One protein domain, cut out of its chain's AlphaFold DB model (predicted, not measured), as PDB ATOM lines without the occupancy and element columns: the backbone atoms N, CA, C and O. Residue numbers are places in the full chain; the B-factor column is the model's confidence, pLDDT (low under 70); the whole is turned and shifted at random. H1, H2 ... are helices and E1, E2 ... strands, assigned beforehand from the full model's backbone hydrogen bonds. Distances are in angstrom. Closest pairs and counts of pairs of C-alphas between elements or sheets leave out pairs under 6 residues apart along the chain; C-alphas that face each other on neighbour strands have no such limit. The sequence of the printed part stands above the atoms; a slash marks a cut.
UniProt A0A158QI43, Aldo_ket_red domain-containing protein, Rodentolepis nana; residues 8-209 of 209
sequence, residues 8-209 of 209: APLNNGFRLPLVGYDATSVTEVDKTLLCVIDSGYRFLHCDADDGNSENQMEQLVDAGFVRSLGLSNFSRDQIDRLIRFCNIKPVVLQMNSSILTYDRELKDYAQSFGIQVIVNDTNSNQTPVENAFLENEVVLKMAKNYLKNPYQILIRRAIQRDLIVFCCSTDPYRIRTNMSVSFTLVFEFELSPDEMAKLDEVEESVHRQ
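AT A GLANCE: This is residues 8 to 209 of the 209 residues of the protein "Aldo_ket_red domain-containing protein" of Rodentolepis nana (UniProt A0A158QI43). A strongly twisted, curled wall of five parallel strands has H2, H4 and H7 packed over it, and H5, H6, H7 and H9 make a cluster of helices at one end of the longest axis, with H2 at the other end. H3 packs side by side with H4, while H1 and H8 touch no helix. The 202 printed residues hold six named strands and nine named helices, in the order E1 H1 E2 H2 E3 H3 E4 H4 E5 H5 H6 H7 E6 H8 H9. The sheet order is E2 E3 E4 E5 E6, the class is mixed, and the whole is compact, with a radius of gyration of the C-alphas of 17.5 A and spans of 52 by 36 by 28 A.

HOW THE PARTS SIT: E1, residues 15 to 17, pairs with no named strand, but its residues 15 to 16 pair antiparallel with residues 8 to 9. H1, residues 29 to 38, is not on the sheet. E2, residues 43 to 47, is parallel to E3, residues 68 to 72, with N 46 and O 70 at 3.0 A, within hydrogen-bond range. H2, residues 54 to 62, lies over E3 at a height over the sheet of 9.2 A. E4, residues 92 to 96, is parallel to E3 with N 94 and O 71 at 2.7 A, and to E5, residues 116 to 121, with N 93 and O 116 at 2.8 A. H3, residues 76 to 85, touches H4, residues 104 to 112, at a shallow tilt of 15 degrees, the same way, the C-alphas of Arg 76 and Leu 106 being closest at 6.2 A. H4 lies over E5 at a height over the sheet of 9.1 A. E6, residues 163 to 167, is parallel to E5, with N 119 and O 164 at 2.8 A. H7, residues 150 to 159, lies over E6 and only just stands up from the sheet, its line rising 41 degrees. H6, residues 137 to 146, touches H7 about perpendicular at 80 degrees, with the C-alphas of Ala 143 and Pro 150 closest at 5.2 A. H9, residues 193 to 206, touches H5, residues 128 to 134, with its residues 202 to 206 alone, opposite ways at a shallow tilt of 28 degrees, the C-alphas of Val 129 and Val 206 being closest at 5.8 A. H8, residues 172 to 181, is not on the sheet. E2, H2, E3, then E3, H3, E4, then E4, H4, E5 are strand-helix-strand units, parallel neighbour strands joined through a helix, with right-handed crossovers; E5, H5 H6 H7, E6 is another. Every O i to N i+4 pair is within hydrogen-bond range in H1, H2, H4, H5, H6, H7 and H9, and 5 of 6 are in H3 and in H8.

IN THESE COORDINATES: E1 begins at C-alpha 15, (35.978, 30.389, 37.315). E5, the longest strand, measures 15.9 A, and H9, the longest helix, 20.3 A, ending at C-alpha 206, (66.012, 35.021, 21.162).

THE WHOLE: The C-alphas of Ala 63 and Glu 137, 53.2 A apart, are the two farthest apart. The printed part has no cut, and the links E1 to H1 and H8 to H9 are long. The mean pLDDT of the printed part is 78.9; residues 21 to 54, 122 to 126, 167 to 184 and 209 are under 70.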
ATOM      1  N   ALA A   8      38.723  30.745  32.701       88.44
ATOM      2  CA  ALA A   8      39.189  29.389  32.961       88.44
ATOM      3  C   ALA A   8      38.378  28.747  34.099       88.44
ATOM      4  O   ALA A   8      38.106  29.416  35.103       88.44
ATOM      5  N   PRO A   9      37.999  27.465  33.987       91.19
ATOM      6  CA  PRO A   9      37.420  26.723  35.099       91.19
ATOM      7  C   PRO A   9      38.488  26.392  36.151       91.19
ATOM      8  O   PRO A   9      39.626  26.053  35.822       91.19
ATOM      9  N   LEU A  10      38.094  26.461  37.421       89.75
ATOM     10  CA  LEU A  10      38.906  26.074  38.574       89.75
ATOM     11  C   LEU A  10      38.453  24.711  39.117       89.75
ATOM     12  O   LEU A  10      37.311  24.292  38.910       89.75
ATOM     13  N   ASN A  11      39.327  24.027  39.859       88.44
ATOM     14  CA  ASN A  11      39.073  22.675  40.383       88.44
ATOM     15  C   ASN A  11      37.996  22.586  41.487       88.44
ATOM     16  O   ASN A  11      37.695  21.494  41.965       88.44
ATOM     17  N   ASN A  12      37.389  23.709  41.865       86.69
ATOM     18  CA  ASN A  12      36.348  23.806  42.886       86.69
ATOM     19  C   ASN A  12      35.015  24.362  42.346       86.69
ATOM     20  O   ASN A  12      34.158  24.784  43.121       86.69
ATOM     21  N   GLY A  13      34.837  24.386  41.020       85.62
ATOM     22  CA  GLY A  13      33.596  24.818  40.367       85.62
ATOM     23  C   GLY A  13      33.457  26.332  40.175       85.62
ATOM     24  O   GLY A  13      32.504  26.775  39.532       85.62
ATOM     25  N   PHE A  14      34.403  27.131  40.674       86.44
ATOM     26  CA  PHE A  14      34.503  28.547  40.330       86.44
ATOM     27  C   PHE A  14      35.253  28.750  39.008       86.44
ATOM     28  O   PHE A  14      35.728  27.808  38.369       86.44
ATOM     29  N   ARG A  15      35.326  30.005  38.565       86.50
ATOM     30  CA  ARG A  15      35.978  30.389  37.315       86.50
ATOM     31  C   ARG A  15      36.826  31.635  37.509       86.50
ATOM     32  O   ARG A  15      36.492  32.484  38.331       86.50
ATOM     33  N   LEU A  16      37.879  31.751  36.715       83.69
ATOM     34  CA  LEU A  16      38.850  32.832  36.787       83.69
ATOM     35  C   LEU A  16      38.976  33.536  35.439       83.69
ATOM     36  O   LEU A  16      39.090  32.828  34.442       83.69
ATOM     37  N   PRO A  17      38.941  34.878  35.334       83.62
ATOM     38  CA  PRO A  17      39.191  35.531  34.057       83.62
ATOM     39  C   PRO A  17      40.557  35.119  33.491       83.62
ATOM     40  O   PRO A  17      41.548  35.135  34.209       83.62
ATOM     41  N   LEU A  18      40.607  34.796  32.194       85.56
ATOM     42  CA  LEU A  18      41.856  34.430  31.503       85.56
ATOM     43  C   LEU A  18      42.864  35.580  31.461       85.56
ATOM     44  O   LEU A  18      44.055  35.348  31.285       85.56
ATOM     45  N   VAL A  19      42.379  36.812  31.622       80.44
ATOM     46  CA  VAL A  19      43.228  37.982  31.788       80.44
ATOM     47  C   VAL A  19      42.709  38.877  32.903       80.44
ATOM     48  O   VAL A  19      41.519  39.199  32.912       80.44
ATOM     49  N   GLY A  20      43.587  39.286  33.817       75.06
ATOM     50  CA  GLY A  20      43.251  40.122  34.967       75.06
ATOM     51  C   GLY A  20      44.349  41.115  35.351       75.06
ATOM     52  O   GLY A  20      45.349  41.274  34.649       75.06
ATOM     53  N   TYR A  21      44.135  41.781  36.485       68.19
ATOM     54  CA  TYR A  21      45.098  42.685  37.115       68.19
ATOM     55  C   TYR A  21      45.421  42.198  38.510       68.19
ATOM     56  O   TYR A  21      44.530  41.755  39.238       68.19
ATOM     57  N   ASP A  22      46.673  42.378  38.901       61.94
ATOM     58  CA  ASP A  22      47.043  42.323  40.304       61.94
ATOM     59  C   ASP A  22      46.591  43.609  41.015       61.94
ATOM     60  O   ASP A  22      46.760  44.724  40.512       61.94
ATOM     61  N   ALA A  23      46.011  43.447  42.200       53.31
ATOM     62  CA  ALA A  23      45.483  44.527  43.023       53.31
ATOM     63  C   ALA A  23      46.580  45.425  43.624       53.31
ATOM     64  O   ALA A  23      46.287  46.547  44.034       53.31
ATOM     65  N   THR A  24      47.835  44.971  43.651       50.22
ATOM     66  CA  THR A  24      48.973  45.725  44.212       50.22
ATOM     67  C   THR A  24      49.377  46.952  43.387       50.22
ATOM     68  O   THR A  24      50.031  47.855  43.906       50.22
ATOM     69  N   SER A  25      48.978  47.008  42.113       47.34
ATOM     70  CA  SER A  25      49.529  47.956  41.132       47.34
ATOM     71  C   SER A  25      48.521  48.984  40.599       47.34
ATOM     72  O   SER A  25      48.841  49.743  39.684       47.34
ATOM     73  N   VAL A  26      47.287  49.021  41.116       49.00
ATOM     74  CA  VAL A  26      46.184  49.732  40.445       49.00
ATOM     75  C   VAL A  26      45.869  51.080  41.097       49.00
ATOM     76  O   VAL A  26      45.592  51.172  42.287       49.00
ATOM     77  N   THR A  27      45.822  52.131  40.276       49.59
ATOM     78  CA  THR A  27      45.295  53.461  40.639       49.59
ATOM     79  C   THR A  27      43.760  53.539  40.588       49.59
ATOM     80  O   THR A  27      43.174  54.434  41.188       49.59
ATOM     81  N   GLU A  28      43.096  52.592  39.915       51.97
ATOM     82  CA  GLU A  28      41.631  52.445  39.806       51.97
ATOM     83  C   GLU A  28      41.134  51.192  40.554       51.97
ATOM     84  O   GLU A  28      40.604  50.247  39.966       51.97
ATOM     85  N   VAL A  29      41.317  51.203  41.873       54.88
ATOM     86  CA  VAL A  29      40.948  50.133  42.819       54.88
ATOM     87  C   VAL A  29      39.504  49.632  42.618       54.88
ATOM     88  O   VAL A  29      39.261  48.426  42.651       54.88
ATOM     89  N   ASP A  30      38.561  50.526  42.308       52.44
ATOM     90  CA  ASP A  30      37.131  50.207  42.209       52.44
ATOM     91  C   ASP A  30      36.783  49.237  41.069       52.44
ATOM     92  O   ASP A  30      35.979  48.327  41.259       52.44
ATOM     93  N   LYS A  31      37.393  49.379  39.884       54.19
ATOM     94  CA  LYS A  31      37.107  48.481  38.746       54.19
ATOM     95  C   LYS A  31      37.698  47.098  38.957       54.19
ATOM     96  O   LYS A  31      37.074  46.104  38.588       54.19
ATOM     97  N   THR A  32      38.878  47.036  39.569       53.41
ATOM     98  CA  THR A  32      39.499  45.773  39.963       53.41
ATOM     99  C   THR A  32      38.629  45.077  40.995       53.41
ATOM    100  O   THR A  32      38.271  43.926  40.783       53.41
ATOM    101  N   LEU A  33      38.189  45.780  42.043       57.41
ATOM    102  CA  LEU A  33      37.264  45.221  43.031       57.41
ATOM    103  C   LEU A  33      35.952  44.751  42.405       57.41
ATOM    104  O   LEU A  33      35.503  43.660  42.736       57.41
ATOM    105  N   LEU A  34      35.357  45.510  41.482       56.94
ATOM    106  CA  LEU A  34      34.148  45.078  40.778       56.94
ATOM    107  C   LEU A  34      34.398  43.826  39.931       56.94
ATOM    108  O   LEU A  34      33.621  42.887  40.022       56.94
ATOM    109  N   CYS A  35      35.504  43.748  39.186       52.62
ATOM    110  CA  CYS A  35      35.863  42.551  38.420       52.62
ATOM    111  C   CYS A  35      36.096  41.339  39.335       52.62
ATOM    112  O   CYS A  35      35.602  40.246  39.061       52.62
ATOM    113  N   VAL A  36      36.802  41.537  40.450       56.94
ATOM    114  CA  VAL A  36      37.076  40.539  41.494       56.94
ATOM    115  C   VAL A  36      35.759  40.048  42.120       56.94
ATOM    116  O   VAL A  36      35.532  38.846  42.241       56.94
ATOM    117  N   ILE A  37      34.831  40.954  42.434       59.38
ATOM    118  CA  ILE A  37      33.508  40.628  42.988       59.38
ATOM    119  C   ILE A  37      32.624  39.915  41.951       59.38
ATOM    120  O   ILE A  37      32.076  38.856  42.261       59.38
ATOM    121  N   ASP A  38      32.517  40.443  40.729       53.59
ATOM    122  CA  ASP A  38      31.664  39.919  39.648       53.59
ATOM    123  C   ASP A  38      32.144  38.559  39.128       53.59
ATOM    124  O   ASP A  38      31.343  37.698  38.754       53.59
ATOM    125  N   SER A  39      33.458  38.329  39.126       50.94
ATOM    126  CA  SER A  39      34.032  37.014  38.820       50.94
ATOM    127  C   SER A  39      33.889  36.021  39.978       50.94
ATOM    128  O   SER A  39      34.107  34.825  39.784       50.94
ATOM    129  N   GLY A  40      33.487  36.482  41.168       52.25
ATOM    130  CA  GLY A  40      33.480  35.680  42.390       52.25
ATOM    131  C   GLY A  40      34.887  35.350  42.899       52.25
ATOM    132  O   GLY A  40      35.038  34.449  43.726       52.25
ATOM    133  N   TYR A  41      35.899  36.062  42.405       57.69
ATOM    134  CA  TYR A  41      37.309  35.902  42.715       57.69
ATOM    135  C   TYR A  41      37.584  36.442  44.125       57.69
ATOM    136  O   TYR A  41      37.591  37.640  44.363       57.69
ATOM    137  N   ARG A  42      37.762  35.561  45.114       57.75
ATOM    138  CA  ARG A  42      38.238  35.918  46.464       57.75
ATOM    139  C   ARG A  42      39.270  34.891  46.897       57.75
ATOM    140  O   ARG A  42      38.909  33.862  47.472       57.75
ATOM    141  N   PHE A  43      40.522  35.187  46.577       63.50
ATOM    142  CA  PHE A  43      41.671  34.343  46.868       63.50
ATOM    143  C   PHE A  43      42.510  34.941  47.977       63.50
ATOM    144  O   PHE A  43      42.754  36.146  47.982       63.50
ATOM    145  N   LEU A  44      42.976  34.079  48.873       53.97
ATOM    146  CA  LEU A  44      44.184  34.362  49.627       53.97
ATOM    147  C   LEU A  44      45.338  33.659  48.909       53.97
ATOM    148  O   LEU A  44      45.247  32.455  48.644       53.97
ATOM    149  N   HIS A  45      46.392  34.406  48.596       62.59
ATOM    150  CA  HIS A  45      47.669  33.806  48.244       62.59
ATOM    151  C   HIS A  45      48.379  33.409  49.532       62.59
ATOM    152  O   HIS A  45      48.465  34.206  50.463       62.59
ATOM    153  N   CYS A  46      48.848  32.167  49.587       59.53
ATOM    154  CA  CYS A  46      49.979  31.834  50.437       59.53
ATOM    155  C   CYS A  46      51.224  32.090  49.590       59.53
ATOM    156  O   CYS A  46      51.396  31.403  48.576       59.53
ATOM    157  N   ASP A  47      52.067  33.055  49.958       60.31
ATOM    158  CA  ASP A  47      53.437  33.045  49.455       60.31
ATOM    159  C   ASP A  47      54.240  31.990  50.220       60.31
ATOM    160  O   ASP A  47      53.992  31.698  51.395       60.31
ATOM    161  N   ALA A  48      55.206  31.388  49.530       58.91
ATOM    162  CA  ALA A  48      56.085  30.369  50.098       58.91
ATOM    163  C   ALA A  48      56.859  30.853  51.343       58.91
ATOM    164  O   ALA A  48      57.237  30.035  52.184       58.91
ATOM    165  N   ASP A  49      57.063  32.169  51.461       57.50
ATOM    166  CA  ASP A  49      57.884  32.812  52.490       57.50
ATOM    167  C   ASP A  49      57.070  33.432  53.643       57.50
ATOM    168  O   ASP A  49      57.650  33.895  54.626       57.50
ATOM    169  N   ASP A  50      55.735  33.413  53.576       56.19
ATOM    170  CA  ASP A  50      54.872  34.158  54.509       56.19
ATOM    171  C   ASP A  50      54.824  33.580  55.933       56.19
ATOM    172  O   ASP A  50      54.207  34.163  56.825       56.19
ATOM    173  N   GLY A  51      55.418  32.407  56.172       53.75
ATOM    174  CA  GLY A  51      55.397  31.733  57.477       53.75
ATOM    175  C   GLY A  51      54.004  31.270  57.936       53.75
ATOM    176  O   GLY A  51      53.886  30.647  58.993       53.75
ATOM    177  N   ASN A  52      52.960  31.538  57.148       58.47
ATOM    178  CA  ASN A  52      51.607  31.054  57.373       58.47
ATOM    179  C   ASN A  52      51.549  29.556  57.064       58.47
ATOM    180  O   ASN A  52      51.951  29.100  55.995       58.47
ATOM    181  N   SER A  53      51.038  28.778  58.014       63.72
ATOM    182  CA  SER A  53      50.839  27.343  57.807       63.72
ATOM    183  C   SER A  53      49.589  27.088  56.964       63.72
ATOM    184  O   SER A  53      48.583  27.783  57.105       63.72
ATOM    185  N   GLU A  54      49.625  26.041  56.141       67.31
ATOM    186  CA  GLU A  54      48.507  25.575  55.303       67.31
ATOM    187  C   GLU A  54      47.197  25.482  56.113       67.31
ATOM    188  O   GLU A  54      46.155  25.978  55.692       67.31
ATOM    189  N   ASN A  55      47.283  24.991  57.354       70.94
ATOM    190  CA  ASN A  55      46.161  24.888  58.292       70.94
ATOM    191  C   ASN A  55      45.499  26.233  58.641       70.94
ATOM    192  O   ASN A  55      44.291  26.287  58.857       70.94
ATOM    193  N   GLN A  56      46.267  27.322  58.749       73.94
ATOM    194  CA  GLN A  56      45.708  28.649  59.042       73.94
ATOM    195  C   GLN A  56      44.947  29.201  57.836       73.94
ATOM    196  O   GLN A  56      43.906  29.832  57.993       73.94
ATOM    197  N   MET A  57      45.446  28.922  56.634       74.00
ATOM    198  CA  MET A  57      44.819  29.331  55.381       74.00
ATOM    199  C   MET A  57      43.489  28.597  55.167       74.00
ATOM    200  O   MET A  57      42.493  29.219  54.801       74.00
ATOM    201  N   GLU A  58      43.445  27.297  55.469       81.44
ATOM    202  CA  GLU A  58      42.217  26.492  55.412       81.44
ATOM    203  C   GLU A  58      41.138  27.009  56.372       81.44
ATOM    204  O   GLU A  58      39.983  27.157  55.974       81.44
ATOM    205  N   GLN A  59      41.515  27.414  57.591       81.19
ATOM    206  CA  GLN A  59      40.571  27.999  58.553       81.19
ATOM    207  C   GLN A  59      39.900  29.278  58.033       81.19
ATOM    208  O   GLN A  59      38.750  29.549  58.378       81.19
ATOM    209  N   LEU A  60      40.579  30.067  57.194       77.38
ATOM    210  CA  LEU A  60      39.982  31.259  56.579       77.38
ATOM    211  C   LEU A  60      38.943  30.902  55.510       77.38
ATOM    212  O   LEU A  60      37.987  31.661  55.317       77.38
ATOM    213  N   VAL A  61      39.114  29.763  54.833       82.25
ATOM    214  CA  VAL A  61      38.111  29.219  53.909       82.25
ATOM    215  C   VAL A  61      36.906  28.715  54.699       82.25
ATOM    216  O   VAL A  61      35.779  29.111  54.404       82.25
ATOM    217  N   ASP A  62      37.142  27.921  55.746       84.50
ATOM    218  CA  ASP A  62      36.084  27.356  56.593       84.50
ATOM    219  C   ASP A  62      35.271  28.442  57.311       84.50
ATOM    220  O   ASP A  62      34.050  28.344  57.433       84.50
ATOM    221  N   ALA A  63      35.932  29.524  57.736       82.25
ATOM    222  CA  ALA A  63      35.282  30.693  58.322       82.25
ATOM    223  C   ALA A  63      34.553  31.578  57.288       82.25
ATOM    224  O   ALA A  63      33.891  32.548  57.663       82.25
ATOM    225  N   GLY A  64      34.661  31.269  55.991       80.44
ATOM    226  CA  GLY A  64      33.972  31.971  54.906       80.44
ATOM    227  C   GLY A  64      34.569  33.332  54.535       80.44
ATOM    228  O   GLY A  64      33.938  34.092  53.793       80.44
ATOM    229  N   PHE A  65      35.770  33.662  55.022       73.00
ATOM    230  CA  PHE A  65      36.451  34.916  54.677       73.00
ATOM    231  C   PHE A  65      36.974  34.898  53.241       73.00
ATOM    232  O   PHE A  65      36.878  35.902  52.527       73.00
ATOM    233  N   VAL A  66      37.470  33.742  52.801       78.38
ATOM    234  CA  VAL A  66      37.910  33.506  51.425       78.38
ATOM    235  C   VAL A  66      37.177  32.317  50.829       78.38
ATOM    236  O   VAL A  66      36.703  31.436  51.537       78.38
ATOM    237  N   ARG A  67      37.042  32.304  49.501       79.94
ATOM    238  CA  ARG A  67      36.329  31.220  48.810       79.94
ATOM    239  C   ARG A  67      37.242  30.071  48.433       79.94
ATOM    240  O   ARG A  67      36.765  28.981  48.132       79.94
ATOM    241  N   SER A  68      38.531  30.343  48.286       84.88
ATOM    242  CA  SER A  68      39.460  29.438  47.627       84.88
ATOM    243  C   SER A  68      40.898  29.788  48.000       84.88
ATOM    244  O   SER A  68      41.203  30.948  48.287       84.88
ATOM    245  N   LEU A  69      41.773  28.784  47.956       85.25
ATOM    246  CA  LEU A  69      43.202  28.935  48.214       85.25
ATOM    247  C   LEU A  69      43.985  29.040  46.905       85.25
ATOM    248  O   LEU A  69      43.700  28.328  45.936       85.25
ATOM    249  N   GLY A  70      44.972  29.932  46.893       87.50
ATOM    250  CA  GLY A  70      45.947  30.086  45.821       87.50
ATOM    251  C   GLY A  70      47.370  30.018  46.366       87.50
ATOM    252  O   GLY A  70      47.618  30.337  47.529       87.50
ATOM    253  N   LEU A  71      48.299  29.601  45.515       87.38
ATOM    254  CA  LEU A  71      49.732  29.580  45.795       87.38
ATOM    255  C   LEU A  71      50.416  30.682  45.013       87.38
ATOM    256  O   LEU A  71      50.018  30.954  43.886       87.38
ATOM    257  N   SER A  72      51.459  31.273  45.574       85.62
ATOM    258  CA  SER A  72      52.299  32.232  44.867       85.62
ATOM    259  C   SER A  72      53.770  31.879  45.073       85.62
ATOM    260  O   SER A  72      54.218  31.653  46.196       85.62
ATOM    261  N   ASN A  73      54.508  31.768  43.965       81.50
ATOM    262  CA  ASN A  73      55.944  31.462  43.932       81.50
ATOM    263  C   ASN A  73      56.341  30.118  44.583       81.50
ATOM    264  O   ASN A  73      57.456  29.963  45.080       81.50
ATOM    265  N   PHE A  74      55.447  29.123  44.566       88.38
ATOM    266  CA  PHE A  74      55.758  27.779  45.060       88.38
ATOM    267  C   PHE A  74      56.602  26.995  44.048       88.38
ATOM    268  O   PHE A  74      56.270  26.913  42.868       88.38
ATOM    269  N   SER A  75      57.652  26.345  44.542       90.19
ATOM    270  CA  SER A  75      58.425  25.345  43.799       90.19
ATOM    271  C   SER A  75      57.687  24.009  43.705       90.19
ATOM    272  O   SER A  75      56.774  23.712  44.481       90.19
ATOM    273  N   ARG A  76      58.155  23.147  42.797       92.94
ATOM    274  CA  ARG A  76      57.649  21.781  42.632       92.94
ATOM    275  C   ARG A  76      57.583  21.017  43.958       92.94
ATOM    276  O   ARG A  76      56.529  20.493  44.297       92.94
ATOM    277  N   ASP A  77      58.666  21.014  44.731       90.69
ATOM    278  CA  ASP A  77      58.753  20.287  46.006       90.69
ATOM    279  C   ASP A  77      57.802  20.834  47.078       90.69
ATOM    280  O   ASP A  77      57.388  20.096  47.973       90.69
ATOM    281  N   GLN A  78      57.475  22.128  47.025       89.69
ATOM    282  CA  GLN A  78      56.514  22.742  47.944       89.69
ATOM    283  C   GLN A  78      55.082  22.365  47.565       89.69
ATOM    284  O   GLN A  78      54.315  21.982  48.444       89.69
ATOM    285  N   ILE A  79      54.748  22.385  46.270       90.69
ATOM    286  CA  ILE A  79      53.457  21.883  45.773       90.69
ATOM    287  C   ILE A  79      53.290  20.409  46.160       90.69
ATOM    288  O   ILE A  79      52.243  20.018  46.668       90.69
ATOM    289  N   ASP A  80      54.336  19.602  45.985       90.62
ATOM    290  CA  ASP A  80      54.310  18.165  46.259       90.62
ATOM    291  C   ASP A  80      54.087  17.859  47.750       90.62
ATOM    292  O   ASP A  80      53.416  16.886  48.095       90.62
ATOM    293  N   ARG A  81      54.617  18.696  48.652       88.25
ATOM    294  CA  ARG A  81      54.339  18.606  50.095       88.25
ATOM    295  C   ARG A  81      52.916  19.035  50.415       88.25
ATOM    296  O   ARG A  81      52.195  18.259  51.035       88.25
ATOM    297  N   LEU A  82      52.512  20.212  49.949       86.62
ATOM    298  CA  LEU A  82      51.187  20.772  50.198       86.62
ATOM    299  C   LEU A  82      50.085  19.806  49.761       86.62
ATOM    300  O   LEU A  82      49.197  19.482  50.538       86.62
ATOM    301  N   ILE A  83      50.163  19.282  48.535       87.94
ATOM    302  CA  ILE A  83      49.127  18.404  47.973       87.94
ATOM    303  C   ILE A  83      48.983  17.085  48.749       87.94
ATOM    304  O   ILE A  83      47.926  16.455  48.689       87.94
ATOM    305  N   ARG A  84      50.011  16.660  49.494       86.88
ATOM    306  CA  ARG A  84      49.944  15.461  50.344       86.88
ATOM    307  C   ARG A  84      49.221  15.701  51.667       86.88
ATOM    308  O   ARG A  84      48.703  14.734  52.223       86.88
ATOM    309  N   PHE A  85      49.223  16.930  52.178       84.56
ATOM    310  CA  PHE A  85      48.751  17.237  53.532       84.56
ATOM    311  C   PHE A  85      47.551  18.185  53.583       84.56
ATOM    312  O   PHE A  85      46.866  18.203  54.602       84.56
ATOM    313  N   CYS A  86      47.262  18.925  52.510       85.56
ATOM    314  CA  CYS A  86      46.133  19.844  52.487       85.56
ATOM    315  C   CYS A  86      44.791  19.103  52.434       85.56
ATOM    316  O   CYS A  86      44.607  18.117  51.711       85.56
ATOM    317  N   ASN A  87      43.823  19.616  53.187       87.31
ATOM    318  CA  ASN A  87      42.423  19.219  53.099       87.31
ATOM    319  C   ASN A  87      41.721  19.984  51.971       87.31
ATOM    320  O   ASN A  87      40.860  19.433  51.279       87.31
ATOM    321  N   ILE A  88      42.105  21.248  51.765       86.88
ATOM    322  CA  ILE A  88      41.568  22.116  50.718       86.88
ATOM    323  C   ILE A  88      42.639  22.304  49.651       86.88
ATOM    324  O   ILE A  88      43.648  22.982  49.850       86.88
ATOM    325  N   LYS A  89      42.402  21.722  48.472       89.44
ATOM    326  CA  LYS A  89      43.334  21.860  47.354       89.44
ATOM    327  C   LYS A  89      43.402  23.318  46.888       89.44
ATOM    328  O   LYS A  89      42.350  23.929  46.672       89.44
ATOM    329  N   PRO A  90      44.610  23.866  46.671       90.06
ATOM    330  CA  PRO A  90      44.750  25.142  45.992       90.06
ATOM    331  C   PRO A  90      44.213  25.023  44.566       90.06
ATOM    332  O   PRO A  90      44.194  23.941  43.972       90.06
ATOM    333  N   VAL A  91      43.771  26.141  44.008       91.44
ATOM    334  CA  VAL A  91      43.131  26.145  42.683       91.44
ATOM    335  C   VAL A  91      43.923  26.940  41.653       91.44
ATOM    336  O   VAL A  91      43.698  26.775  40.455       91.44
ATOM    337  N   VAL A  92      44.851  27.781  42.119       91.75
ATOM    338  CA  VAL A  92      45.762  28.570  41.291       91.75
ATOM    339  C   VAL A  92      47.182  28.542  41.847       91.75
ATOM    340  O   VAL A  92      47.372  28.488  43.063       91.75
ATOM    341  N   LEU A  93      48.157  28.613  40.948       92.06
ATOM    342  CA  LEU A  93      49.552  28.928  41.215       92.06
ATOM    343  C   LEU A  93      49.896  30.205  40.449       92.06
ATOM    344  O   LEU A  93      49.911  30.203  39.219       92.06
ATOM    345  N   GLN A  94      50.172  31.283  41.169       89.38
ATOM    346  CA  GLN A  94      50.719  32.507  40.619       89.38
ATOM    347  C   GLN A  94      52.246  32.422  40.561       89.38
ATOM    348  O   GLN A  94      52.915  32.111  41.546       89.38
ATOM    349  N   MET A  95      52.795  32.724  39.391       87.38
ATOM    350  CA  MET A  95      54.226  32.795  39.137       87.38
ATOM    351  C   MET A  95      54.588  34.226  38.760       87.38
ATOM    352  O   MET A  95      54.104  34.741  37.748       87.38
ATOM    353  N   ASN A  96      55.462  34.859  39.544       81.62
ATOM    354  CA  ASN A  96      56.036  36.156  39.193       81.62
ATOM    355  C   ASN A  96      57.136  35.943  38.145       81.62
ATOM    356  O   ASN A  96      58.308  35.747  38.466       81.62
ATOM    357  N   SER A  97      56.733  35.898  36.877       80.00
ATOM    358  CA  SER A  97      57.610  35.583  35.750       80.00
ATOM    359  C   SER A  97      57.124  36.262  34.475       80.00
ATOM    360  O   SER A  97      55.975  36.684  34.376       80.00
ATOM    361  N   SER A  98      58.012  36.356  33.490       83.56
ATOM    362  CA  SER A  98      57.656  36.804  32.147       83.56
ATOM    363  C   SER A  98      56.686  35.825  31.478       83.56
ATOM    364  O   SER A  98      56.853  34.606  31.565       83.56
ATOM    365  N   ILE A  99      55.736  36.360  30.707       84.81
ATOM    366  CA  ILE A  99      54.837  35.578  29.839       84.81
ATOM    367  C   ILE A  99      55.624  34.751  28.810       84.81
ATOM    368  O   ILE A  99      55.158  33.703  28.357       84.81
ATOM    369  N   LEU A 100      56.811  35.217  28.421       86.38
ATOM    370  CA  LEU A 100      57.667  34.533  27.462       86.38
ATOM    371  C   LEU A 100      58.509  33.435  28.121       86.38
ATOM    372  O   LEU A 100      58.657  32.372  27.529       86.38
ATOM    373  N   THR A 101      59.040  33.675  29.325       85.44
ATOM    374  CA  THR A 101      60.082  32.829  29.945       85.44
ATOM    375  C   THR A 101      59.645  32.155  31.253       85.44
ATOM    376  O   THR A 101      60.469  31.920  32.138       85.44
ATOM    377  N   TYR A 102      58.352  31.883  31.423       87.56
ATOM    378  CA  TYR A 102      57.828  31.165  32.590       87.56
ATOM    379  C   TYR A 102      58.319  29.705  32.632       87.56
ATOM    380  O   TYR A 102      58.625  29.095  31.603       87.56
ATOM    381  N   ASP A 103      58.347  29.111  33.828       90.44
ATOM    382  CA  ASP A 103      58.700  27.700  34.012       90.44
ATOM    383  C   ASP A 103      57.573  26.785  33.498       90.44
ATOM    384  O   ASP A 103      56.517  26.624  34.120       90.44
ATOM    385  N   ARG A 104      57.798  26.199  32.318       92.56
ATOM    386  CA  ARG A 104      56.841  25.312  31.644       92.56
ATOM    387  C   ARG A 104      56.663  23.983  32.372       92.56
ATOM    388  O   ARG A 104      55.548  23.469  32.403       92.56
ATOM    389  N   GLU A 105      57.726  23.446  32.966       94.75
ATOM    390  CA  GLU A 105      57.655  22.175  33.689       94.75
ATOM    391  C   GLU A 105      56.837  22.337  34.969       94.75
ATOM    392  O   GLU A 105      55.968  21.512  35.260       94.75
ATOM    393  N   LEU A 106      57.063  23.433  35.700       94.56
ATOM    394  CA  LEU A 106      56.271  23.770  36.879       94.56
ATOM    395  C   LEU A 106      54.805  24.015  36.517       94.56
ATOM    396  O   LEU A 106      53.920  23.534  37.230       94.56
ATOM    397  N   LYS A 107      54.544  24.707  35.399       94.94
ATOM    398  CA  LYS A 107      53.185  24.916  34.892       94.94
ATOM    399  C   LYS A 107      52.473  23.580  34.670       94.94
ATOM    400  O   LYS A 107      51.403  23.356  35.236       94.94
ATOM    401  N   ASP A 108      53.054  22.706  33.853       95.62
ATOM    402  CA  ASP A 108      52.421  21.439  33.477       95.62
ATOM    403  C   ASP A 108      52.263  20.517  34.697       95.62
ATOM    404  O   ASP A 108      51.245  19.837  34.859       95.62
ATOM    405  N   TYR A 109      53.227  20.556  35.619       96.00
ATOM    406  CA  TYR A 109      53.148  19.844  36.887       96.00
ATOM    407  C   TYR A 109      52.003  20.354  37.778       96.00
ATOM    408  O   TYR A 109      51.215  19.541  38.263       96.00
ATOM    409  N   ALA A 110      51.839  21.668  37.957       94.94
ATOM    410  CA  ALA A 110      50.717  22.234  38.714       94.94
ATOM    411  C   ALA A 110      49.361  21.879  38.069       94.94
ATOM    412  O   ALA A 110      48.437  21.418  38.750       94.94
ATOM    413  N   GLN A 111      49.269  21.995  36.740       95.25
ATOM    414  CA  GLN A 111      48.065  21.648  35.979       95.25
ATOM    415  C   GLN A 111      47.699  20.163  36.093       95.25
ATOM    416  O   GLN A 111      46.511  19.835  36.098       95.25
ATOM    417  N   SER A 112      48.677  19.270  36.282       95.50
ATOM    418  CA  SER A 112      48.413  17.843  36.523       95.50
ATOM    419  C   SER A 112      47.589  17.572  37.796       95.50
ATOM    420  O   SER A 112      46.891  16.561  37.875       95.50
ATOM    421  N   PHE A 113      47.581  18.505  38.759       94.25
ATOM    422  CA  PHE A 113      46.736  18.461  39.960       94.25
ATOM    423  C   PHE A 113      45.436  19.270  39.828       94.25
ATOM    424  O   PHE A 113      44.692  19.418  40.802       94.25
ATOM    425  N   GLY A 114      45.146  19.804  38.638       93.56
ATOM    426  CA  GLY A 114      44.016  20.697  38.391       93.56
ATOM    427  C   GLY A 114      44.217  22.112  38.941       93.56
ATOM    428  O   GLY A 114      43.234  22.816  39.161       93.56
ATOM    429  N   ILE A 115      45.460  22.523  39.204       94.19
ATOM    430  CA  ILE A 115      45.797  23.883  39.637       94.19
ATOM    431  C   ILE A 115      46.036  24.723  38.381       94.19
ATOM    432  O   ILE A 115      46.901  24.394  37.570       94.19
ATOM    433  N   GLN A 116      45.271  25.799  38.201       94.44
ATOM    434  CA  GLN A 116      45.488  26.723  37.085       94.44
ATOM    435  C   GLN A 116      46.724  27.591  37.327       94.44
ATOM    436  O   GLN A 116      47.057  27.898  38.467       94.44
ATOM    437  N   VAL A 117      47.395  28.024  36.264       93.81
ATOM    438  CA  VAL A 117      48.627  28.811  36.391       93.81
ATOM    439  C   VAL A 117      48.365  30.243  35.961       93.81
ATOM    440  O   VAL A 117      47.930  30.495  34.835       93.81
ATOM    441  N   ILE A 118      48.633  31.170  36.877       90.25
ATOM    442  CA  ILE A 118      48.626  32.605  36.625       90.25
ATOM    443  C   ILE A 118      50.075  33.037  36.424       90.25
ATOM    444  O   ILE A 118      50.902  32.873  37.317       90.25
ATOM    445  N   VAL A 119      50.385  33.627  35.277       87.94
ATOM    446  CA  VAL A 119      51.650  34.337  35.085       87.94
ATOM    447  C   VAL A 119      51.393  35.805  35.368       87.94
ATOM    448  O   VAL A 119      50.601  36.445  34.669       87.94
ATOM    449  N   ASN A 120      52.025  36.311  36.424       79.81
ATOM    450  CA  ASN A 120      52.001  37.724  36.746       79.81
ATOM    451  C   ASN A 120      53.207  38.390  36.089       79.81
ATOM    452  O   ASN A 120      54.338  38.246  36.560       79.81
ATOM    453  N   ASP A 121      52.963  39.093  34.987       70.00
ATOM    454  CA  ASP A 121      54.002  39.836  34.287       70.00
ATOM    455  C   ASP A 121      54.252  41.146  35.039       70.00
ATOM    456  O   ASP A 121      53.591  42.168  34.818       70.00
ATOM    457  N   THR A 122      55.139  41.073  36.033       52.22
ATOM    458  CA  THR A 122      55.434  42.164  36.972       52.22
ATOM    459  C   THR A 122      56.383  43.214  36.409       52.22
ATOM    460  O   THR A 122      56.603  44.249  37.044       52.22
ATOM    461  N   ASN A 123      56.968  42.986  35.235       51.09
ATOM    462  CA  ASN A 123      58.049  43.828  34.757       51.09
ATOM    463  C   ASN A 123      57.543  44.930  33.826       51.09
ATOM    464  O   ASN A 123      57.426  44.802  32.611       51.09
ATOM    465  N   SER A 124      57.386  46.108  34.425       47.19
ATOM    466  CA  SER A 124      57.350  47.395  33.728       47.19
ATOM    467  C   SER A 124      58.554  47.617  32.789       47.19
ATOM    468  O   SER A 124      58.472  48.465  31.899       47.19
ATOM    469  N   ASN A 125      59.623  46.819  32.904       50.34
ATOM    470  CA  ASN A 125      60.758  46.784  31.987       50.34
ATOM    471  C   ASN A 125      60.882  45.398  31.346       50.34
ATOM    472  O   ASN A 125      61.406  44.477  31.967       50.34
ATOM    473  N   GLN A 126      60.422  45.284  30.101       64.44
ATOM    474  CA  GLN A 126      60.643  44.119  29.244       64.44
ATOM    475  C   GLN A 126      62.111  43.690  29.329       64.44
ATOM    476  O   GLN A 126      63.023  44.510  29.152       64.44
ATOM    477  N   THR A 127      62.340  42.415  29.631       74.00
ATOM    478  CA  THR A 127      63.680  41.826  29.605       74.00
ATOM    479  C   THR A 127      64.282  41.967  28.199       74.00
ATOM    480  O   THR A 127      63.540  42.083  27.220       74.00
ATOM    481  N   PRO A 128      65.618  41.945  28.037       80.88
ATOM    482  CA  PRO A 128      66.231  41.963  26.706       80.88
ATOM    483  C   PRO A 128      65.672  40.878  25.771       80.88
ATOM    484  O   PRO A 128      65.445  41.146  24.597       80.88
ATOM    485  N   VAL A 129      65.372  39.694  26.317       84.69
ATOM    486  CA  VAL A 129      64.781  38.564  25.582       84.69
ATOM    487  C   VAL A 129      63.355  38.879  25.124       84.69
ATOM    488  O   VAL A 129      63.010  38.644  23.967       84.69
ATOM    489  N   GLU A 130      62.525  39.462  25.991       83.31
ATOM    490  CA  GLU A 130      61.177  39.897  25.610       83.31
ATOM    491  C   GLU A 130      61.200  41.021  24.579       83.31
ATOM    492  O   GLU A 130      60.418  40.978  23.634       83.31
ATOM    493  N   ASN A 131      62.100  42.000  24.714       85.44
ATOM    494  CA  ASN A 131      62.262  43.055  23.710       85.44
ATOM    495  C   ASN A 131      62.634  42.455  22.354       85.44
ATOM    496  O   ASN A 131      61.962  42.726  21.362       85.44
ATOM    497  N   ALA A 132      63.632  41.567  22.326       89.62
ATOM    498  CA  ALA A 132      64.046  40.881  21.107       89.62
ATOM    499  C   ALA A 132      62.898  40.071  20.479       89.62
ATOM    500  O   ALA A 132      62.758  40.043  19.256       89.62
ATOM    501  N   PHE A 133      62.039  39.451  21.295       91.12
ATOM    502  CA  PHE A 133      60.840  38.765  20.815       91.12
ATOM    503  C   PHE A 133      59.817  39.742  20.220       91.12
ATOM    504  O   PHE A 133      59.320  39.523  19.117       91.12
ATOM    505  N   LEU A 134      59.501  40.829  20.926       89.06
ATOM    506  CA  LEU A 134      58.491  41.809  20.510       89.06
ATOM    507  C   LEU A 134      58.917  42.622  19.277       89.06
ATOM    508  O   LEU A 134      58.059  43.047  18.501       89.06
ATOM    509  N   GLU A 135      60.222  42.812  19.087       92.25
ATOM    510  CA  GLU A 135      60.827  43.489  17.934       92.25
ATOM    511  C   GLU A 135      61.116  42.540  16.759       92.25
ATOM    512  O   GLU A 135      61.446  42.998  15.663       92.25
ATOM    513  N   ASN A 136      60.954  41.225  16.942       95.69
ATOM    514  CA  ASN A 136      61.185  40.248  15.886       95.69
ATOM    515  C   ASN A 136      60.235  40.473  14.695       95.69
ATOM    516  O   ASN A 136      59.020  40.621  14.855       95.69
ATOM    517  N   GLU A 137      60.770  40.434  13.471       96.31
ATOM    518  CA  GLU A 137      60.006  40.710  12.246       96.31
ATOM    519  C   GLU A 137      58.779  39.804  12.068       96.31
ATOM    520  O   GLU A 137      57.748  40.253  11.558       96.31
ATOM    521  N   VAL A 138      58.861  38.544  12.509       96.19
ATOM    522  CA  VAL A 138      57.745  37.590  12.456       96.19
ATOM    523  C   VAL A 138      56.606  38.067  13.353       96.19
ATOM    524  O   VAL A 138      55.457  38.133  12.904       96.19
ATOM    525  N   VAL A 139      56.925  38.469  14.586       95.06
ATOM    526  CA  VAL A 139      55.951  38.969  15.564       95.06
ATOM    527  C   VAL A 139      55.352  40.292  15.090       95.06
ATOM    528  O   VAL A 139      54.129  40.447  15.089       95.06
ATOM    529  N   LEU A 140      56.178  41.215  14.589       95.00
ATOM    530  CA  LEU A 140      55.720  42.488  14.022       95.00
ATOM    531  C   LEU A 140      54.783  42.286  12.822       95.00
ATOM    532  O   LEU A 140      53.793  43.009  12.673       95.00
ATOM    533  N   LYS A 141      55.067  41.308  11.956       96.50
ATOM    534  CA  LYS A 141      54.215  40.981  10.805       96.50
ATOM    535  C   LYS A 141      52.885  40.370  11.244       96.50
ATOM    536  O   LYS A 141      51.847  40.774  10.721       96.50
ATOM    537  N   MET A 142      52.895  39.456  12.215       95.62
ATOM    538  CA  MET A 142      51.664  38.901  12.793       95.62
ATOM    539  C   MET A 142      50.815  39.994  13.449       95.62
ATOM    540  O   MET A 142      49.625  40.098  13.163       95.62
ATOM    541  N   ALA A 143      51.432  40.862  14.253       91.44
ATOM    542  CA  ALA A 143      50.764  41.994  14.887       91.44
ATOM    543  C   ALA A 143      50.052  42.884  13.850       91.44
ATOM    544  O   ALA A 143      48.864  43.178  13.993       91.44
ATOM    545  N   LYS A 144      50.732  43.220  12.743       94.19
ATOM    546  CA  LYS A 144      50.129  43.960  11.620       94.19
ATOM    547  C   LYS A 144      48.944  43.221  10.993       94.19
ATOM    548  O   LYS A 144      47.918  43.851  10.755       94.19
ATOM    549  N   ASN A 145      49.064  41.915  10.747       94.44
ATOM    550  CA  ASN A 145      47.996  41.117  10.131       94.44
ATOM    551  C   ASN A 145      46.724  41.084  10.991       94.44
ATOM    552  O   ASN A 145      45.623  41.194  10.458       94.44
ATOM    553  N   TYR A 146      46.877  40.974  12.311       91.56
ATOM    554  CA  TYR A 146      45.755  40.960  13.250       91.56
ATOM    555  C   TYR A 146      45.260  42.359  13.645       91.56
ATOM    556  O   TYR A 146      44.292  42.472  14.398       91.56
ATOM    557  N   LEU A 147      45.903  43.427  13.150       90.69
ATOM    558  CA  LEU A 147      45.672  44.810  13.585       90.69
ATOM    559  C   LEU A 147      45.811  44.958  15.112       90.69
ATOM    560  O   LEU A 147      45.028  45.647  15.770       90.69
ATOM    561  N   LYS A 148      46.807  44.266  15.669       87.88
ATOM    562  CA  LYS A 148      47.151  44.223  17.093       87.88
ATOM    563  C   LYS A 148      48.564  44.749  17.318       87.88
ATOM    564  O   LYS A 148      49.325  44.960  16.375       87.88
ATOM    565  N   ASN A 149      48.923  44.964  18.578       85.69
ATOM    566  CA  ASN A 149      50.311  45.219  18.955       85.69
ATOM    567  C   ASN A 149      51.058  43.893  19.245       85.69
ATOM    568  O   ASN A 149      50.417  42.882  19.542       85.69
ATOM    569  N   PRO A 150      52.404  43.866  19.176       88.50
ATOM    570  CA  PRO A 150      53.196  42.656  19.434       88.50
ATOM    571  C   PRO A 150      52.934  42.014  20.802       88.50
ATOM    572  O   PRO A 150      52.887  40.793  20.925       88.50
ATOM    573  N   TYR A 151      52.689  42.828  21.827       85.25
ATOM    574  CA  TYR A 151      52.427  42.338  23.178       85.25
ATOM    575  C   TYR A 151      51.076  41.606  23.281       85.25
ATOM    576  O   TYR A 151      50.957  40.605  23.977       85.25
ATOM    577  N   GLN A 152      50.066  42.018  22.512       86.00
ATOM    578  CA  GLN A 152      48.791  41.303  22.394       86.00
ATOM    579  C   GLN A 152      48.958  39.934  21.725       86.00
ATOM    580  O   GLN A 152      48.244  39.001  22.091       86.00
ATOM    581  N   ILE A 153      49.900  39.791  20.784       90.81
ATOM    582  CA  ILE A 153      50.262  38.484  20.213       90.81
ATOM    583  C   ILE A 153      50.865  37.589  21.303       90.81
ATOM    584  O   ILE A 153      50.458  36.435  21.433       90.81
ATOM    585  N   LEU A 154      51.763  38.133  22.131       89.06
ATOM    586  CA  LEU A 154      52.366  37.415  23.259       89.06
ATOM    587  C   LEU A 154      51.316  36.968  24.296       89.06
ATOM    588  O   LEU A 154      51.287  35.795  24.670       89.06
ATOM    589  N   ILE A 155      50.400  37.858  24.697       88.31
ATOM    590  CA  ILE A 155      49.294  37.520  25.610       88.31
ATOM    591  C   ILE A 155      48.396  36.439  24.998       88.31
ATOM    592  O   ILE A 155      48.066  35.458  25.664       88.31
ATOM    593  N   ARG A 156      48.003  36.586  23.724       91.69
ATOM    594  CA  ARG A 156      47.151  35.596  23.051       91.69
ATOM    595  C   ARG A 156      47.809  34.223  23.023       91.69
ATOM    596  O   ARG A 156      47.142  33.224  23.294       91.69
ATOM    597  N   ARG A 157      49.104  34.181  22.712       92.31
ATOM    598  CA  ARG A 157      49.899  32.954  22.717       92.31
ATOM    599  C   ARG A 157      49.878  32.280  24.087       92.31
ATOM    600  O   ARG A 157      49.670  31.074  24.149       92.31
ATOM    601  N   ALA A 158      50.054  33.038  25.167       91.50
ATOM    602  CA  ALA A 158      50.009  32.498  26.524       91.50
ATOM    603  C   ALA A 158      48.637  31.912  26.872       91.50
ATOM    604  O   ALA A 158      48.551  30.789  27.363       91.50
ATOM    605  N   ILE A 159      47.558  32.612  26.519       91.62
ATOM    606  CA  ILE A 159      46.189  32.121  26.721       91.62
ATOM    607  C   ILE A 159      45.949  30.812  25.957       91.62
ATOM    608  O   ILE A 159      45.360  29.885  26.500       91.62
ATOM    609  N   GLN A 160      46.430  30.705  24.714       93.88
ATOM    610  CA  GLN A 160      46.343  29.467  23.922       93.88
ATOM    611  C   GLN A 160      47.250  28.335  24.425       93.88
ATOM    612  O   GLN A 160      47.162  27.220  23.920       93.88
ATOM    613  N   ARG A 161      48.108  28.612  25.409       93.00
ATOM    614  CA  ARG A 161      48.898  27.623  26.150       93.00
ATOM    615  C   ARG A 161      48.308  27.321  27.526       93.00
ATOM    616  O   ARG A 161      49.024  26.829  28.395       93.00
ATOM    617  N   ASP A 162      47.029  27.629  27.720       93.44
ATOM    618  CA  ASP A 162      46.295  27.427  28.969       93.44
ATOM    619  C   ASP A 162      46.912  28.172  30.162       93.44
ATOM    620  O   ASP A 162      46.903  27.683  31.291       93.44
ATOM    621  N   LEU A 163      47.464  29.363  29.912       91.69
ATOM    622  CA  LEU A 163      47.870  30.285  30.967       91.69
ATOM    623  C   LEU A 163      46.802  31.341  31.219       91.69
ATOM    624  O   LEU A 163      46.128  31.825  30.305       91.69
ATOM    625  N   ILE A 164      46.729  31.757  32.475       90.38
ATOM    626  CA  ILE A 164      46.009  32.950  32.890       90.38
ATOM    627  C   ILE A 164      47.033  34.071  33.021       90.38
ATOM    628  O   ILE A 164      48.075  33.894  33.646       90.38
ATOM    629  N   VAL A 165      46.765  35.220  32.409       86.00
ATOM    630  CA  VAL A 165      47.731  36.321  32.348       86.00
ATOM    631  C   VAL A 165      47.272  37.448  33.251       86.00
ATOM    632  O   VAL A 165      46.208  38.026  33.037       86.00
ATOM    633  N   PHE A 166      48.061  37.777  34.264       81.12
ATOM    634  CA  PHE A 166      47.846  38.973  35.068       81.12
ATOM    635  C   PHE A 166      48.912  39.985  34.675       81.12
ATOM    636  O   PHE A 166      50.106  39.708  34.742       81.12
ATOM    637  N   CYS A 167      48.481  41.149  34.200       69.81
ATOM    638  CA  CYS A 167      49.417  42.201  33.830       69.81
ATOM    639  C   CYS A 167      49.510  43.217  34.961       69.81
ATOM    640  O   CYS A 167      48.507  43.833  35.337       69.81
ATOM    641  N   CYS A 168      50.727  43.449  35.441       64.00
ATOM    642  CA  CYS A 168      51.035  44.556  36.331       64.00
ATOM    643  C   CYS A 168      51.730  45.669  35.554       64.00
ATOM    644  O   CYS A 168      52.584  45.442  34.704       64.00
ATOM    645  N   SER A 169      51.388  46.911  35.861       56.34
ATOM    646  CA  SER A 169      52.175  48.063  35.437       56.34
ATOM    647  C   SER A 169      52.020  49.134  36.495       56.34
ATOM    648  O   SER A 169      50.923  49.344  36.992       56.34
ATOM    649  N   THR A 170      53.102  49.828  36.820       54.06
ATOM    650  CA  THR A 170      53.073  51.004  37.700       54.06
ATOM    651  C   THR A 170      53.007  52.313  36.909       54.06
ATOM    652  O   THR A 170      52.716  53.359  37.479       54.06
ATOM    653  N   ASP A 171      53.234  52.263  35.590       56.25
ATOM    654  CA  ASP A 171      53.149  53.406  34.676       56.25
ATOM    655  C   ASP A 171      51.685  53.657  34.266       56.25
ATOM    656  O   ASP A 171      51.128  52.854  33.514       56.25
ATOM    657  N   PRO A 172      51.050  54.772  34.675       56.41
ATOM    658  CA  PRO A 172      49.642  55.051  34.385       56.41
ATOM    659  C   PRO A 172      49.292  55.113  32.891       56.41
ATOM    660  O   PRO A 172      48.147  54.838  32.522       56.41
ATOM    661  N   TYR A 173      50.242  55.466  32.019       58.00
ATOM    662  CA  TYR A 173      50.038  55.495  30.570       58.00
ATOM    663  C   TYR A 173      49.997  54.079  29.992       58.00
ATOM    664  O   TYR A 173      49.095  53.753  29.212       58.00
ATOM    665  N   ARG A 174      50.914  53.208  30.430       57.97
ATOM    666  CA  ARG A 174      50.887  51.777  30.086       57.97
ATOM    667  C   ARG A 174      49.678  51.090  30.687       57.97
ATOM    668  O   ARG A 174      49.009  50.351  29.978       57.97
ATOM    669  N   ILE A 175      49.345  51.397  31.940       56.09
ATOM    670  CA  ILE A 175      48.133  50.905  32.584       56.09
ATOM    671  C   ILE A 175      46.923  51.341  31.747       56.09
ATOM    672  O   ILE A 175      46.145  50.480  31.392       56.09
ATOM    673  N   ARG A 176      46.764  52.605  31.324       51.34
ATOM    674  CA  ARG A 176      45.618  53.025  30.479       51.34
ATOM    675  C   ARG A 176      45.591  52.379  29.094       51.34
ATOM    676  O   ARG A 176      44.518  51.986  28.636       51.34
ATOM    677  N   THR A 177      46.741  52.263  28.439       49.56
ATOM    678  CA  THR A 177      46.850  51.648  27.105       49.56
ATOM    679  C   THR A 177      46.582  50.141  27.173       49.56
ATOM    680  O   THR A 177      45.881  49.600  26.320       49.56
ATOM    681  N   ASN A 178      47.033  49.481  28.243       50.84
ATOM    682  CA  ASN A 178      46.759  48.076  28.531       50.84
ATOM    683  C   ASN A 178      45.316  47.873  29.060       50.84
ATOM    684  O   ASN A 178      44.661  46.920  28.656       50.84
ATOM    685  N   MET A 179      44.774  48.784  29.884       46.84
ATOM    686  CA  MET A 179      43.453  48.712  30.547       46.84
ATOM    687  C   MET A 179      42.261  49.000  29.663       46.84
ATOM    688  O   MET A 179      41.311  48.224  29.657       46.84
ATOM    689  N   SER A 180      42.256  50.123  28.952       38.94
ATOM    690  CA  SER A 180      41.017  50.587  28.316       38.94
ATOM    691  C   SER A 180      40.743  49.939  26.965       38.94
ATOM    692  O   SER A 180      39.618  50.007  26.477       38.94
ATOM    693  N   VAL A 181      41.761  49.357  26.326       38.97
ATOM    694  CA  VAL A 181      41.665  48.948  24.919       38.97
ATOM    695  C   VAL A 181      42.250  47.555  24.673       38.97
ATOM    696  O   VAL A 181      41.935  46.975  23.653       38.97
ATOM    697  N   SER A 182      43.056  46.963  25.565       52.94
ATOM    698  CA  SER A 182      43.944  45.861  25.152       52.94
ATOM    699  C   SER A 182      43.465  44.435  25.462       52.94
ATOM    700  O   SER A 182      43.696  43.542  24.649       52.94
ATOM    701  N   PHE A 183      42.788  44.181  26.587       60.47
ATOM    702  CA  PHE A 183      42.621  42.793  27.061       60.47
ATOM    703  C   PHE A 183      41.434  42.024  26.515       60.47
ATOM    704  O   PHE A 183      41.512  40.809  26.416       60.47
ATOM    705  N   THR A 184      40.354  42.679  26.110       65.38
ATOM    706  CA  THR A 184      39.291  41.948  25.416       65.38
ATOM    707  C   THR A 184      39.624  41.737  23.938       65.38
ATOM    708  O   THR A 184      39.189  40.755  23.345       65.38
ATOM    709  N   LEU A 185      40.489  42.579  23.357       75.88
ATOM    710  CA  LEU A 185      40.949  42.443  21.972       75.88
ATOM    711  C   LEU A 185      41.773  41.175  21.724       75.88
ATOM    712  O   LEU A 185      41.771  40.670  20.602       75.88
ATOM    713  N   VAL A 186      42.437  40.619  22.745       82.12
ATOM    714  CA  VAL A 186      43.129  39.317  22.622       82.12
ATOM    715  C   VAL A 186      42.151  38.145  22.480       82.12
ATOM    716  O   VAL A 186      42.554  37.028  22.167       82.12
ATOM    717  N   PHE A 187      40.851  38.377  22.674       86.94
ATOM    718  CA  PHE A 187      39.811  37.385  22.412       86.94
ATOM    719  C   PHE A 187      39.159  37.531  21.029       86.94
ATOM    720  O   PHE A 187      38.376  36.655  20.667       86.94
ATOM    721  N   GLU A 188      39.481  38.574  20.254       87.81
ATOM    722  CA  GLU A 188      38.935  38.797  18.900       87.81
ATOM    723  C   GLU A 188      39.630  37.989  17.802       87.81
ATOM    724  O   GLU A 188      39.123  37.902  16.688       87.81
ATOM    725  N   PHE A 189      40.798  37.429  18.100       91.12
ATOM    726  CA  PHE A 189      41.575  36.645  17.152       91.12
ATOM    727  C   PHE A 189      42.091  35.369  17.802       91.12
ATOM    728  O   PHE A 189      42.019  35.196  19.022       91.12
ATOM    729  N   GLU A 190      42.599  34.473  16.969       94.00
ATOM    730  CA  GLU A 190      43.184  33.204  17.360       94.00
ATOM    731  C   GLU A 190      44.393  32.935  16.475       94.00
ATOM    732  O   GLU A 190      44.320  33.110  15.263       94.00
ATOM    733  N   LEU A 191      45.503  32.554  17.099       95.88
ATOM    734  CA  LEU A 191      46.716  32.161  16.406       95.88
ATOM    735  C   LEU A 191      46.539  30.728  15.914       95.88
ATOM    736  O   LEU A 191      46.206  29.829  16.693       95.88
ATOM    737  N   SER A 192      46.772  30.514  14.626       97.19
ATOM    738  CA  SER A 192      46.773  29.178  14.036       97.19
ATOM    739  C   SER A 192      47.925  28.317  14.588       97.19
ATOM    740  O   SER A 192      48.923  28.863  15.071       97.19
ATOM    741  N   PRO A 193      47.847  26.975  14.487       97.00
ATOM    742  CA  PRO A 193      48.940  26.091  14.899       97.00
ATOM    743  C   PRO A 193      50.286  26.439  14.243       97.00
ATOM    744  O   PRO A 193      51.314  26.436  14.914       97.00
ATOM    745  N   ASP A 194      50.271  26.826  12.964       97.19
ATOM    746  CA  ASP A 194      51.475  27.230  12.230       97.19
ATOM    747  C   ASP A 194      52.063  28.550  12.747       97.19
ATOM    748  O   ASP A 194      53.278  28.742  12.760       97.19
ATOM    749  N   GLU A 195      51.214  29.495  13.156       97.19
ATOM    750  CA  GLU A 195      51.671  30.745  13.768       97.19
ATOM    751  C   GLU A 195      52.227  30.501  15.166       97.19
ATOM    752  O   GLU A 195      53.276  31.047  15.495       97.19
ATOM    753  N   MET A 196      51.584  29.639  15.955       96.81
ATOM    754  CA  MET A 196      52.102  29.215  17.257       96.81
ATOM    755  C   MET A 196      53.487  28.569  17.110       96.81
ATOM    756  O   MET A 196      54.407  28.974  17.813       96.81
ATOM    757  N   ALA A 197      53.672  27.664  16.143       96.62
ATOM    758  CA  ALA A 197      54.968  27.040  15.866       96.62
ATOM    759  C   ALA A 197      56.048  28.066  15.475       96.62
ATOM    760  O   ALA A 197      57.159  28.031  15.998       96.62
ATOM    761  N   LYS A 198      55.715  29.050  14.629       96.75
ATOM    762  CA  LYS A 198      56.644  30.143  14.285       96.75
ATOM    763  C   LYS A 198      57.034  30.981  15.499       96.75
ATOM    764  O   LYS A 198      58.179  31.404  15.606       96.75
ATOM    765  N   LEU A 199      56.096  31.254  16.404       95.06
ATOM    766  CA  LEU A 199      56.402  31.983  17.638       95.06
ATOM    767  C   LEU A 199      57.313  31.167  18.565       95.06
ATOM    768  O   LEU A 199      58.109  31.753  19.294       95.06
ATOM    769  N   ASP A 200      57.229  29.837  18.520       93.69
ATOM    770  CA  ASP A 200      58.113  28.944  19.273       93.69
ATOM    771  C   ASP A 200      59.546  29.000  18.726       93.69
ATOM    772  O   ASP A 200      60.484  29.188  19.497       93.69
ATOM    773  N   GLU A 201      59.708  28.987  17.400       95.06
ATOM    774  CA  GLU A 201      61.009  29.192  16.745       95.06
ATOM    775  C   GLU A 201      61.625  30.561  17.089       95.06
ATOM    776  O   GLU A 201      62.831  30.669  17.337       95.06
ATOM    777  N   VAL A 202      60.801  31.617  17.133       93.88
ATOM    778  CA  VAL A 202      61.251  32.959  17.527       93.88
ATOM    779  C   VAL A 202      61.737  32.955  18.972       93.88
ATOM    780  O   VAL A 202      62.838  33.443  19.225       93.88
ATOM    781  N   GLU A 203      60.972  32.379  19.904       91.00
ATOM    782  CA  GLU A 203      61.376  32.260  21.309       91.00
ATOM    783  C   GLU A 203      62.730  31.545  21.450       91.00
ATOM    784  O   GLU A 203      63.630  32.056  22.118       91.00
ATOM    785  N   GLU A 204      62.923  30.411  20.776       89.94
ATOM    786  CA  GLU A 204      64.196  29.678  20.797       89.94
ATOM    787  C   GLU A 204      65.357  30.475  20.188       89.94
ATOM    788  O   GLU A 204      66.517  30.306  20.573       89.94
ATOM    789  N   SER A 205      65.082  31.319  19.191       90.62
ATOM    790  CA  SER A 205      66.103  32.164  18.572       90.62
ATOM    791  C   SER A 205      66.585  33.272  19.511       90.62
ATOM    792  O   SER A 205      67.791  33.497  19.595       90.62
ATOM    793  N   VAL A 206      65.674  33.906  20.261       87.94
ATOM    794  CA  VAL A 206      66.012  35.021  21.162       87.94
ATOM    795  C   VAL A 206      66.653  34.556  22.468       87.94
ATOM    796  O   VAL A 206      67.403  35.310  23.068       87.94
ATOM    797  N   HIS A 207      66.419  33.308  22.890       81.81
ATOM    798  CA  HIS A 207      67.098  32.714  24.050       81.81
ATOM    799  C   HIS A 207      68.551  32.298  23.773       81.81
ATOM    800  O   HIS A 207      69.310  32.063  24.710       81.81
ATOM    801  N   ARG A 208      68.938  32.149  22.500       74.62
ATOM    802  CA  ARG A 208      70.297  31.743  22.095       74.62
ATOM    803  C   ARG A 208      71.259  32.918  21.894       74.62
ATOM    804  O   ARG A 208      72.433  32.666  21.621       74.62
ATOM    805  N   GLN A 209      70.765  34.151  21.958       57.44
ATOM    806  CA  GLN A 209      71.530  35.388  21.774       57.44
ATOM    807  C   GLN A 209      71.969  35.956  23.122       57.44
ATOM    808  O   GLN A 209      73.105  36.477  23.170       57.44
TER     809      GLN A 209